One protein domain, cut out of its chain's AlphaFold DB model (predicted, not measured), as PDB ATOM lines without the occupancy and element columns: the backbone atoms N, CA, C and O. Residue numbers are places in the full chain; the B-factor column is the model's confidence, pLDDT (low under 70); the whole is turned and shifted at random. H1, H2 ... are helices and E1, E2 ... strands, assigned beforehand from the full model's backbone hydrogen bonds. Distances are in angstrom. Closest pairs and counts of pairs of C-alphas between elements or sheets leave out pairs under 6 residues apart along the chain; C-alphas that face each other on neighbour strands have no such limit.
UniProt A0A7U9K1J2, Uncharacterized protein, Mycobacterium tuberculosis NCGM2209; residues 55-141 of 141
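What this domain is: This is residues 55 to 141 of the 141 residues of an uncharacterized protein of Mycobacterium tuberculosis NCGM2209 (UniProt A0A7U9K1J2). A small antiparallel sheet, order E2, E1, E3, has one long helix, H1, lengthwise over one face, with long loops around. The 87 printed residues hold E1, E2, H1, H2, E3 in that order, class mixed, under half of the residues in named elements. The whole is compact, radius of gyration of the C-alphas 13.3 A, spans 39 by 28 by 20 A.

How they stand to each other: E1, residues 69 to 74, forms an antiparallel hairpin with E2, residues 89 to 94; N 71 and O 92 are 2.8 A apart. E3, residues 135 to 140, is antiparallel to E1; N 72 and O 137 are 2.9 A apart. H1, residues 96 to 113, makes two layers, a helix on one face of the sheet, at a height of 10.1 A, along the strands. H2, residues 131 to 134, only grazes the sheet and touches H1's residues 103 to 110 alone, closest C-alphas Leu 107 and Pro 131, 6.0 A. E2, H1, H2 and E3 form a split strand-helix-strand unit, E1 between its two strands, crossover right-handed. Every O i to N i+4 pair in H1 is within hydrogen-bond range; H2 is too short for one.

Where its parts are: E1 begins at (24.420, 30.980, 18.184). H1 measures 26.0 A, E3 14.3 A, ending at (26.442, 33.374, 21.291).

The domain as a whole: The printed part has no cut. Links E1 to E2 and H1 to H2 are long. Residue 117 is under pLDDT 70.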
ATOM      1  N   ILE A  55      26.801  35.987   9.528       89.56
ATOM      2  CA  ILE A  55      26.653  34.542   9.314       89.56
ATOM      3  C   ILE A  55      25.166  34.226   9.187       89.56
ATOM      4  O   ILE A  55      24.373  34.551  10.072       89.56
ATOM      5  N   THR A  56      24.774  33.606   8.078       93.94
ATOM      6  CA  THR A  56      23.412  33.099   7.878       93.94
ATOM      7  C   THR A  56      23.228  31.788   8.635       93.94
ATOM      8  O   THR A  56      24.148  30.979   8.721       93.94
ATOM      9  N   CYS A  57      22.034  31.577   9.183       96.44
ATOM     10  CA  CYS A  57      21.630  30.333   9.824       96.44
ATOM     11  C   CYS A  57      21.898  29.132   8.901       96.44
ATOM     12  O   CYS A  57      21.509  29.124   7.741       96.44
ATOM     13  N   GLN A  58      22.540  28.097   9.432       94.19
ATOM     14  CA  GLN A  58      22.964  26.901   8.698       94.19
ATOM     15  C   GLN A  58      22.062  25.694   8.975       94.19
ATOM     16  O   GLN A  58      22.430  24.553   8.720       94.19
ATOM     17  N   SER A  59      20.856  25.941   9.495       93.88
ATOM     18  CA  SER A  59      19.854  24.891   9.674       93.88
ATOM     19  C   SER A  59      19.598  24.168   8.350       93.88
ATOM     20  O   SER A  59      19.302  24.811   7.340       93.88
ATOM     21  N   GLY A  60      19.589  22.831   8.380       89.44
ATOM     22  CA  GLY A  60      19.275  21.991   7.215       89.44
ATOM     23  C   GLY A  60      17.889  22.233   6.594       89.44
ATOM     24  O   GLY A  60      17.609  21.740   5.508       89.44
ATOM     25  N   ALA A  61      17.026  23.024   7.244       90.56
ATOM     26  CA  ALA A  61      15.754  23.493   6.694       90.56
ATOM     27  C   ALA A  61      15.888  24.680   5.710       90.56
ATOM     28  O   ALA A  61      14.872  25.181   5.231       90.56
ATOM     29  N   GLY A  62      17.105  25.162   5.426       93.31
ATOM     30  CA  GLY A  62      17.344  26.265   4.487       93.31
ATOM     31  C   GLY A  62      16.981  27.646   5.045       93.31
ATOM     32  O   GLY A  62      16.568  28.532   4.300       93.31
ATOM     33  N   CYS A  63      17.086  27.833   6.364       96.44
ATOM     34  CA  CYS A  63      16.790  29.109   7.011       96.44
ATOM     35  C   CYS A  63      17.796  30.189   6.584       96.44
ATOM     36  O   CYS A  63      18.996  29.991   6.707       96.44
ATOM     37  N   THR A  64      17.315  31.357   6.155       95.25
ATOM     38  CA  THR A  64      18.172  32.477   5.722       95.25
ATOM     39  C   THR A  64      18.281  33.607   6.750       95.25
ATOM     40  O   THR A  64      18.844  34.662   6.460       95.25
ATOM     41  N   ASN A  65      17.761  33.409   7.967       96.06
ATOM     42  CA  ASN A  65      17.884  34.388   9.047       96.06
ATOM     43  C   ASN A  65      19.346  34.555   9.474       96.06
ATOM     44  O   ASN A  65      20.136  33.615   9.386       96.06
ATOM     45  N   ARG A  66      19.689  35.717  10.037       94.94
ATOM     46  CA  ARG A  66      20.996  35.918  10.672       94.94
ATOM     47  C   ARG A  66      21.168  34.942  11.842       94.94
ATOM     48  O   ARG A  66      20.295  34.845  12.707       94.94
ATOM     49  N   ALA A  67      22.289  34.234  11.870       96.31
ATOM     50  CA  ALA A  67      22.677  33.392  12.985       96.31
ATOM     51  C   ALA A  67      23.098  34.237  14.191       96.31
ATOM     52  O   ALA A  67      23.518  35.391  14.077       96.31
ATOM     53  N   SER A  68      22.941  33.676  15.380       96.50
ATOM     54  CA  SER A  68      23.352  34.319  16.634       96.50
ATOM     55  C   SER A  68      23.940  33.332  17.634       96.50
ATOM     56  O   SER A  68      24.379  33.765  18.691       96.50
ATOM     57  N   TYR A  69      23.953  32.038  17.303       97.88
ATOM     58  CA  TYR A  69      24.420  30.980  18.184       97.88
ATOM     59  C   TYR A  69      25.241  29.945  17.420       97.88
ATOM     60  O   TYR A  69      24.927  29.627  16.272       97.88
ATOM     61  N   VAL A  70      26.245  29.394  18.092       97.38
ATOM     62  CA  VAL A  70      26.928  28.144  17.754       97.38
ATOM     63  C   VAL A  70      26.454  27.089  18.741       97.38
ATOM     64  O   VAL A  70      26.420  27.339  19.944       97.38
ATOM     65  N   VAL A  71      26.061  25.928  18.235       97.94
ATOM     66  CA  VAL A  71      25.522  24.824  19.026       97.94
ATOM     67  C   VAL A  71      26.357  23.584  18.760       97.94
ATOM     68  O   VAL A  71      26.503  23.182  17.607       97.94
ATOM     69  N   HIS A  72      26.872  22.967  19.819       98.25
ATOM     70  CA  HIS A  72      27.578  21.692  19.748       98.25
ATOM     71  C   HIS A  72      26.624  20.570  20.155       98.25
ATOM     72  O   HIS A  72      26.211  20.466  21.316       98.25
ATOM     73  N   LEU A  73      26.267  19.730  19.187       97.69
ATOM     74  CA  LEU A  73      25.379  18.588  19.371       97.69
ATOM     75  C   LEU A  73      26.187  17.297  19.282       97.69
ATOM     76  O   LEU A  73      26.809  17.020  18.267       97.69
ATOM     77  N   HIS A  74      26.158  16.471  20.317       98.25
ATOM     78  CA  HIS A  74      26.739  15.137  20.290       98.25
ATOM     79  C   HIS A  74      26.165  14.330  19.118       98.25
ATOM     80  O   HIS A  74      24.956  14.078  19.065       98.25
ATOM     81  N   ALA A  75      27.036  13.878  18.216       97.50
ATOM     82  CA  ALA A  75      26.671  12.943  17.160       97.50
ATOM     83  C   ALA A  75      26.515  11.538  17.764       97.50
ATOM     84  O   ALA A  75      27.424  10.716  17.715       97.50
ATOM     85  N   VAL A  76      25.396  11.283  18.443       96.38
ATOM     86  CA  VAL A  76      25.144  10.000  19.119       96.38
ATOM     87  C   VAL A  76      25.308   8.847  18.123       96.38
ATOM     88  O   VAL A  76      24.762   8.896  17.029       96.38
ATOM     89  N   ASP A  77      26.079   7.832  18.520       96.62
ATOM     90  CA  ASP A  77      26.470   6.648  17.736       96.62
ATOM     91  C   ASP A  77      27.373   6.910  16.515       96.62
ATOM     92  O   ASP A  77      27.883   5.968  15.916       96.62
ATOM     93  N   GLU A  78      27.689   8.170  16.216       97.56
ATOM     94  CA  GLU A  78      28.544   8.581  15.090       97.56
ATOM     95  C   GLU A  78      29.665   9.543  15.532       97.56
ATOM     96  O   GLU A  78      30.360  10.133  14.715       97.56
ATOM     97  N   CYS A  79      29.902   9.684  16.842       98.00
ATOM     98  CA  CYS A  79      30.801  10.694  17.418       98.00
ATOM     99  C   CYS A  79      32.305  10.467  17.153       98.00
ATOM    100  O   CYS A  79      33.144  11.139  17.749       98.00
ATOM    101  N   ASN A  80      32.658   9.483  16.329       97.31
ATOM    102  CA  ASN A  80      34.010   9.199  15.847       97.31
ATOM    103  C   ASN A  80      34.201   9.575  14.371       97.31
ATOM    104  O   ASN A  80      35.269   9.291  13.823       97.31
ATOM    105  N   ASP A  81      33.186  10.149  13.727       97.25
ATOM    106  CA  ASP A  81      33.285  10.618  12.353       97.25
ATOM    107  C   ASP A  81      34.361  11.726  12.243       97.25
ATOM    108  O   ASP A  81      34.404  12.635  13.081       97.25
ATOM    109  N   PRO A  82      35.284  11.628  11.262       95.62
ATOM    110  CA  PRO A  82      36.404  12.557  11.119       95.62
ATOM    111  C   PRO A  82      35.998  13.995  10.760       95.62
ATOM    112  O   PRO A  82      36.831  14.889  10.912       95.62
ATOM    113  N   ASP A  83      34.766  14.222  10.302       96.12
ATOM    114  CA  ASP A  83      34.249  15.541   9.928       96.12
ATOM    115  C   ASP A  83      33.584  16.281  11.110       96.12
ATOM    116  O   ASP A  83      33.111  17.412  10.962       96.12
ATOM    117  N   LEU A  84      33.556  15.670  12.299       97.56
ATOM    118  CA  LEU A  84      33.042  16.278  13.528       97.56
ATOM    119  C   LEU A  84      34.087  17.143  14.237       97.56
ATOM    120  O   LEU A  84      35.284  17.118  13.940       97.56
ATOM    121  N   ASP A  85      33.633  17.902  15.238       96.62
ATOM    122  CA  ASP A  85      34.571  18.559  16.142       96.62
ATOM    123  C   ASP A  85      35.404  17.524  16.942       96.62
ATOM    124  O   ASP A  85      35.022  16.354  17.056       96.62
ATOM    125  N   PRO A  86      36.539  17.923  17.551       96.50
ATOM    126  CA  PRO A  86      37.397  16.998  18.301       96.50
ATOM    127  C   PRO A  86      36.739  16.300  19.503       96.50
ATOM    128  O   PRO A  86      37.355  15.425  20.112       96.50
ATOM    129  N   PHE A  87      35.525  16.700  19.882       96.38
ATOM    130  CA  PHE A  87      34.750  16.132  20.982       96.38
ATOM    131  C   PHE A  87      33.598  15.238  20.485       96.38
ATOM    132  O   PHE A  87      32.813  14.735  21.299       96.38
ATOM    133  N   GLY A  88      33.504  15.010  19.171       97.94
ATOM    134  CA  GLY A  88      32.493  14.165  18.549       97.94
ATOM    135  C   GLY A  88      31.126  14.839  18.437       97.94
ATOM    136  O   GLY A  88      30.095  14.168  18.564       97.94
ATOM    137  N   ASN A  89      31.104  16.161  18.254       98.31
ATOM    138  CA  ASN A  89      29.878  16.923  18.050       98.31
ATOM    139  C   ASN A  89      29.727  17.375  16.596       98.31
ATOM    140  O   ASN A  89      30.696  17.793  15.958       98.31
ATOM    141  N   THR A  90      28.488  17.393  16.109       97.06
ATOM    142  CA  THR A  90      28.117  18.271  15.004       97.06
ATOM    143  C   THR A  90      28.044  19.705  15.520       97.06
ATOM    144  O   THR A  90      27.625  19.965  16.653       97.06
ATOM    145  N   VAL A  91      28.470  20.649  14.685       96.38
ATOM    146  CA  VAL A  91      28.417  22.080  14.992       96.38
ATOM    147  C   VAL A  91      27.356  22.716  14.107       96.38
ATOM    148  O   VAL A  91      27.491  22.729  12.886       96.38
ATOM    149  N   GLU A  92      26.301  23.254  14.714       95.38
ATOM    150  CA  GLU A  92      25.272  24.010  14.004       95.38
ATOM    151  C   GLU A  92      25.384  25.505  14.319       95.38
ATOM    152  O   GLU A  92      25.473  25.909  15.478       95.38
ATOM    153  N   ILE A  93      25.332  26.348  13.284       96.62
ATOM    154  CA  ILE A  93      25.303  27.806  13.433       96.62
ATOM    155  C   ILE A  93      23.878  28.300  13.185       96.62
ATOM    156  O   ILE A  93      23.395  28.285  12.054       96.62
ATOM    157  N   LEU A  94      23.177  28.728  14.233       98.00
ATOM    158  CA  LEU A  94      21.724  28.895  14.214       98.00
ATOM    159  C   LEU A  94      21.271  30.307  14.583       98.00
ATOM    160  O   LEU A  94      21.891  31.019  15.375       98.00
ATOM    161  N   CYS A  95      20.129  30.715  14.028       98.12
ATOM    162  CA  CYS A  95      19.340  31.809  14.591       98.12
ATOM    163  C   CYS A  95      18.566  31.327  15.833       98.12
ATOM    164  O   CYS A  95      18.357  30.125  16.006       98.12
ATOM    165  N   ILE A  96      18.075  32.253  16.664       97.75
ATOM    166  CA  ILE A  96      17.361  31.907  17.909       97.75
ATOM    167  C   ILE A  96      16.143  30.992  17.683       97.75
ATOM    168  O   ILE A  96      15.908  30.064  18.448       97.75
ATOM    169  N   ALA A  97      15.401  31.198  16.590       98.19
ATOM    170  CA  ALA A  97      14.229  30.385  16.280       98.19
ATOM    171  C   ALA A  97      14.607  28.939  15.916       98.19
ATOM    172  O   ALA A  97      13.925  27.996  16.315       98.19
ATOM    173  N   CYS A  98      15.704  28.753  15.174       98.44
ATOM    174  CA  CYS A  98      16.203  27.421  14.842       98.44
ATOM    175  C   CYS A  98      16.826  26.731  16.058       98.44
ATOM    176  O   CYS A  98      16.612  25.531  16.211       98.44
ATOM    177  N   LEU A  99      17.504  27.470  16.944       98.19
ATOM    178  CA  LEU A  99      17.987  26.944  18.224       98.19
ATOM    179  C   LEU A  99      16.833  26.343  19.039       98.19
ATOM    180  O   LEU A  99      16.888  25.165  19.377       98.19
ATOM    181  N   TRP A 100      15.744  27.088  19.253       98.19
ATOM    182  CA  TRP A 100      14.569  26.569  19.971       98.19
ATOM    183  C   TRP A 100      13.966  25.326  19.314       98.19
ATOM    184  O   TRP A 100      13.459  24.431  19.988       98.19
ATOM    185  N   HIS A 101      14.020  25.244  17.985       97.69
ATOM    186  CA  HIS A 101      13.544  24.068  17.269       97.69
ATOM    187  C   HIS A 101      14.437  22.840  17.513       97.69
ATOM    188  O   HIS A 101      13.925  21.728  17.660       97.69
ATOM    189  N   VAL A 102      15.758  23.026  17.579       96.94
ATOM    190  CA  VAL A 102      16.708  21.967  17.945       96.94
ATOM    191  C   VAL A 102      16.523  21.560  19.408       96.94
ATOM    192  O   VAL A 102      16.386  20.369  19.673       96.94
ATOM    193  N   GLU A 103      16.410  22.508  20.342       97.88
ATOM    194  CA  GLU A 103      16.129  22.226  21.759       97.88
ATOM    195  C   GLU A 103      14.855  21.388  21.927       97.88
ATOM    196  O   GLU A 103      14.863  20.352  22.593       97.88
ATOM    197  N   ALA A 104      13.766  21.778  21.256       97.69
ATOM    198  CA  ALA A 104      12.508  21.037  21.288       97.69
ATOM    199  C   ALA A 104      12.652  19.612  20.730       97.69
ATOM    200  O   ALA A 104      12.086  18.665  21.286       97.69
ATOM    201  N   LYS A 105      13.426  19.428  19.650       96.12
ATOM    202  CA  LYS A 105      13.735  18.098  19.105       96.12
ATOM    203  C   LYS A 105      14.532  17.261  20.101       96.12
ATOM    204  O   LYS A 105      14.157  16.115  20.333       96.12
ATOM    205  N   VAL A 106      15.584  17.819  20.699       95.94
ATOM    206  CA  VAL A 106      16.416  17.134  21.700       95.94
ATOM    207  C   VAL A 106      15.562  16.695  22.889       95.94
ATOM    208  O   VAL A 106      15.570  15.515  23.240       95.94
ATOM    209  N   LEU A 107      14.742  17.596  23.439       95.94
ATOM    210  CA  LEU A 107      13.807  17.291  24.527       95.94
ATOM    211  C   LEU A 107      12.854  16.148  24.164       95.94
ATOM    212  O   LEU A 107      12.648  15.234  24.963       95.94
ATOM    213  N   LEU A 108      12.296  16.165  22.951       94.62
ATOM    214  CA  LEU A 108      11.402  15.109  22.482       94.62
ATOM    215  C   LEU A 108      12.120  13.757  22.363       94.62
ATOM    216  O   LEU A 108      11.552  12.739  22.759       94.62
ATOM    217  N   GLN A 109      13.338  13.725  21.816       91.50
ATOM    218  CA  GLN A 109      14.086  12.475  21.648       91.50
ATOM    219  C   GLN A 109      14.532  11.905  22.994       91.50
ATOM    220  O   GLN A 109      14.247  10.744  23.278       91.50
ATOM    221  N   VAL A 110      15.124  12.724  23.864       91.62
ATOM    222  CA  VAL A 110      15.504  12.308  25.222       91.62
ATOM    223  C   VAL A 110      14.277  11.855  26.015       91.62
ATOM    224  O   VAL A 110      14.295  10.804  26.652       91.62
ATOM    225  N   GLY A 111      13.158  12.577  25.901       90.94
ATOM    226  CA  GLY A 111      11.887  12.193  26.513       90.94
ATOM    227  C   GLY A 111      11.428  10.788  26.111       90.94
ATOM    228  O   GLY A 111      10.897  10.052  26.943       90.94
ATOM    229  N   ARG A 112      11.680  10.355  24.870       89.81
ATOM    230  CA  ARG A 112      11.363   8.986  24.422       89.81
ATOM    231  C   ARG A 112      12.232   7.926  25.105       89.81
ATOM    232  O   ARG A 112      11.735   6.820  25.320       89.81
ATOM    233  N   LEU A 113      13.465   8.267  25.484       85.69
ATOM    234  CA  LEU A 113      14.427   7.372  26.135       85.69
ATOM    235  C   LEU A 113      14.151   7.165  27.628       85.69
ATOM    236  O   LEU A 113      14.558   6.148  28.179       85.69
ATOM    237  N   THR A 114      13.396   8.056  28.280       74.19
ATOM    238  CA  THR A 114      13.045   7.932  29.715       74.19
ATOM    239  C   THR A 114      12.342   6.619  30.088       74.19
ATOM    240  O   THR A 114      12.355   6.218  31.249       74.19
ATOM    241  N   ARG A 115      11.759   5.913  29.109       73.56
ATOM    242  CA  ARG A 115      11.125   4.593  29.289       73.56
ATOM    243  C   ARG A 115      12.089   3.405  29.173       73.56
ATOM    244  O   ARG A 115      11.684   2.287  29.476       73.56
ATOM    245  N   SER A 116      13.337   3.645  28.778       70.12
ATOM    246  CA  SER A 116      14.379   2.637  28.564       70.12
ATOM    247  C   SER A 116      15.645   3.033  29.336       70.12
ATOM    248  O   SER A 116      16.508   3.728  28.796       70.12
ATOM    249  N   PRO A 117      15.773   2.638  30.614       68.06
ATOM    250  CA  PRO A 117      16.935   2.996  31.414       68.06
ATOM    251  C   PRO A 117      18.209   2.407  30.801       68.06
ATOM    252  O   PRO A 117      18.274   1.216  30.504       68.06
ATOM    253  N   GLY A 118      19.232   3.249  30.635       82.62
ATOM    254  CA  GLY A 118      20.541   2.821  30.142       82.62
ATOM    255  C   GLY A 118      20.840   3.144  28.681       82.62
ATOM    256  O   GLY A 118      21.686   2.474  28.111       82.62
ATOM    257  N   ALA A 119      20.210   4.154  28.075       90.50
ATOM    258  CA  ALA A 119      20.679   4.671  26.789       90.50
ATOM    259  C   ALA A 119      22.075   5.314  26.929       90.50
ATOM    260  O   ALA A 119      22.331   6.102  27.851       90.50
ATOM    261  N   PHE A 120      22.974   4.948  26.019       94.50
ATOM    262  CA  PHE A 120      24.332   5.469  25.888       94.50
ATOM    263  C   PHE A 120      24.723   5.487  24.409       94.50
ATOM    264  O   PHE A 120      24.172   4.728  23.616       94.50
ATOM    265  N   CYS A 121      25.681   6.339  24.060       95.81
ATOM    266  CA  CYS A 121      26.291   6.358  22.737       95.81
ATOM    267  C   CYS A 121      27.178   5.120  22.567       95.81
ATOM    268  O   CYS A 121      28.091   4.899  23.363       95.81
ATOM    269  N   LEU A 122      26.938   4.323  21.532       96.25
ATOM    270  CA  LEU A 122      27.674   3.092  21.232       96.25
ATOM    271  C   LEU A 122      29.136   3.350  20.845       96.25
ATOM    272  O   LEU A 122      29.966   2.449  20.949       96.25
ATOM    273  N   THR A 123      29.456   4.582  20.450       97.25
ATOM    274  CA  THR A 123      30.790   4.974  19.990       97.25
ATOM    275  C   THR A 123      31.693   5.427  21.136       97.25
ATOM    276  O   THR A 123      32.813   4.936  21.261       97.25
ATOM    277  N   CYS A 124      31.224   6.329  22.008       97.06
ATOM    278  CA  CYS A 124      32.027   6.840  23.132       97.06
ATOM    279  C   CYS A 124      31.611   6.316  24.515       97.06
ATOM    280  O   CYS A 124      32.296   6.584  25.499       97.06
ATOM    281  N   GLY A 125      30.487   5.607  24.624       96.06
ATOM    282  CA  GLY A 125      29.939   5.124  25.894       96.06
ATOM    283  C   GLY A 125      29.311   6.207  26.779       96.06
ATOM    284  O   GLY A 125      28.849   5.894  27.877       96.06
ATOM    285  N   ALA A 126      29.281   7.471  26.339       95.06
ATOM    286  CA  ALA A 126      28.668   8.558  27.099       95.06
ATOM    287  C   ALA A 126      27.156   8.321  27.279       95.06
ATOM    288  O   ALA A 126      26.509   7.791  26.368       95.06
ATOM    289  N   PRO A 127      26.571   8.704  28.428       93.06
ATOM    290  CA  PRO A 127      25.134   8.587  28.646       93.06
ATOM    291  C   PRO A 127      24.346   9.412  27.621       93.06
ATOM    292  O   PRO A 127      24.847  10.401  27.096       93.06
ATOM    293  N   VAL A 128      23.109   8.993  27.346       93.88
ATOM    294  CA  VAL A 128      22.128   9.757  26.557       93.88
ATOM    295  C   VAL A 128      20.811   9.758  27.330       93.88
ATOM    296  O   VAL A 128      19.914   8.954  27.080       93.88
ATOM    297  N   ARG A 129      20.736  10.590  28.370       91.88
ATOM    298  CA  ARG A 129      19.654  10.578  29.371       91.88
ATOM    299  C   ARG A 129      19.044  11.946  29.598       91.88
ATOM    300  O   ARG A 129      17.863  12.028  29.927       91.88
ATOM    301  N   GLU A 130      19.834  12.992  29.421       93.38
ATOM    302  CA  GLU A 130      19.433  14.376  29.623       93.38
ATOM    303  C   GLU A 130      19.706  15.199  28.358       93.38
ATOM    304  O   GLU A 130      20.568  14.837  27.555       93.38
ATOM    305  N   PRO A 131      18.993  16.318  28.137       95.38
ATOM    306  CA  PRO A 131      19.233  17.176  26.979       95.38
ATOM    307  C   PRO A 131      20.692  17.616  26.832       95.38
ATOM    308  O   PRO A 131      21.182  17.674  25.712       95.38
ATOM    309  N   THR A 132      21.394  17.854  27.942       95.75
ATOM    310  CA  THR A 132      22.811  18.253  27.978       95.75
ATOM    311  C   THR A 132      23.776  17.150  27.541       95.75
ATOM    312  O   THR A 132      24.904  17.447  27.161       95.75
ATOM    313  N   ASP A 133      23.345  15.885  27.540       95.38
ATOM    314  CA  ASP A 133      24.132  14.783  26.972       95.38
ATOM    315  C   ASP A 133      24.182  14.845  25.434       95.38
ATOM    316  O   ASP A 133      25.090  14.282  24.810       95.38
ATOM    317  N   ILE A 134      23.193  15.519  24.830       96.75
ATOM    318  CA  ILE A 134      23.079  15.744  23.388       96.75
ATOM    319  C   ILE A 134      23.518  17.167  23.040       96.75
ATOM    320  O   ILE A 134      24.471  17.339  22.297       96.75
ATOM    321  N   MET A 135      22.868  18.194  23.581       97.69
ATOM    322  CA  MET A 135      23.232  19.598  23.388       97.69
ATOM    323  C   MET A 135      24.274  20.010  24.427       97.69
ATOM    324  O   MET A 135      23.934  20.461  25.519       97.69
ATOM    325  N   ARG A 136      25.545  19.793  24.093       97.31
ATOM    326  CA  ARG A 136      26.664  19.899  25.039       97.31
ATOM    327  C   ARG A 136      27.157  21.326  25.245       97.31
ATOM    328  O   ARG A 136      27.675  21.620  26.317       97.31
ATOM    329  N   ASP A 137      27.007  22.184  24.240       98.00
ATOM    330  CA  ASP A 137      27.353  23.602  24.351       98.00
ATOM    331  C   ASP A 137      26.481  24.479  23.444       98.00
ATOM    332  O   ASP A 137      26.070  24.060  22.357       98.00
ATOM    333  N   VAL A 138      26.212  25.699  23.908       97.75
ATOM    334  CA  VAL A 138      25.496  26.751  23.178       97.75
ATOM    335  C   VAL A 138      26.174  28.082  23.488       97.75
ATOM    336  O   VAL A 138      26.083  28.593  24.605       97.75
ATOM    337  N   ALA A 139      26.803  28.680  22.482       97.38
ATOM    338  CA  ALA A 139      27.515  29.946  22.609       97.38
ATOM    339  C   ALA A 139      26.908  31.006  21.686       97.38
ATOM    340  O   ALA A 139      26.542  30.709  20.551       97.38
ATOM    341  N   ALA A 140      26.810  32.252  22.153       95.44
ATOM    342  CA  ALA A 140      26.442  33.374  21.291       95.44
ATOM    343  C   ALA A 140      27.597  33.729  20.333       95.44
ATOM    344  O   ALA A 140      28.764  33.629  20.718       95.44
ATOM    345  N   LEU A 141      27.256  34.142  19.106       89.25
ATOM    346  CA  LEU A 141      28.193  34.632  18.082       89.25
ATOM    347  C   LEU A 141      28.623  36.086  18.303       89.25
ATOM    348  O   LEU A 141      27.753  36.905  18.686       89.25
TER     349      LEU A 141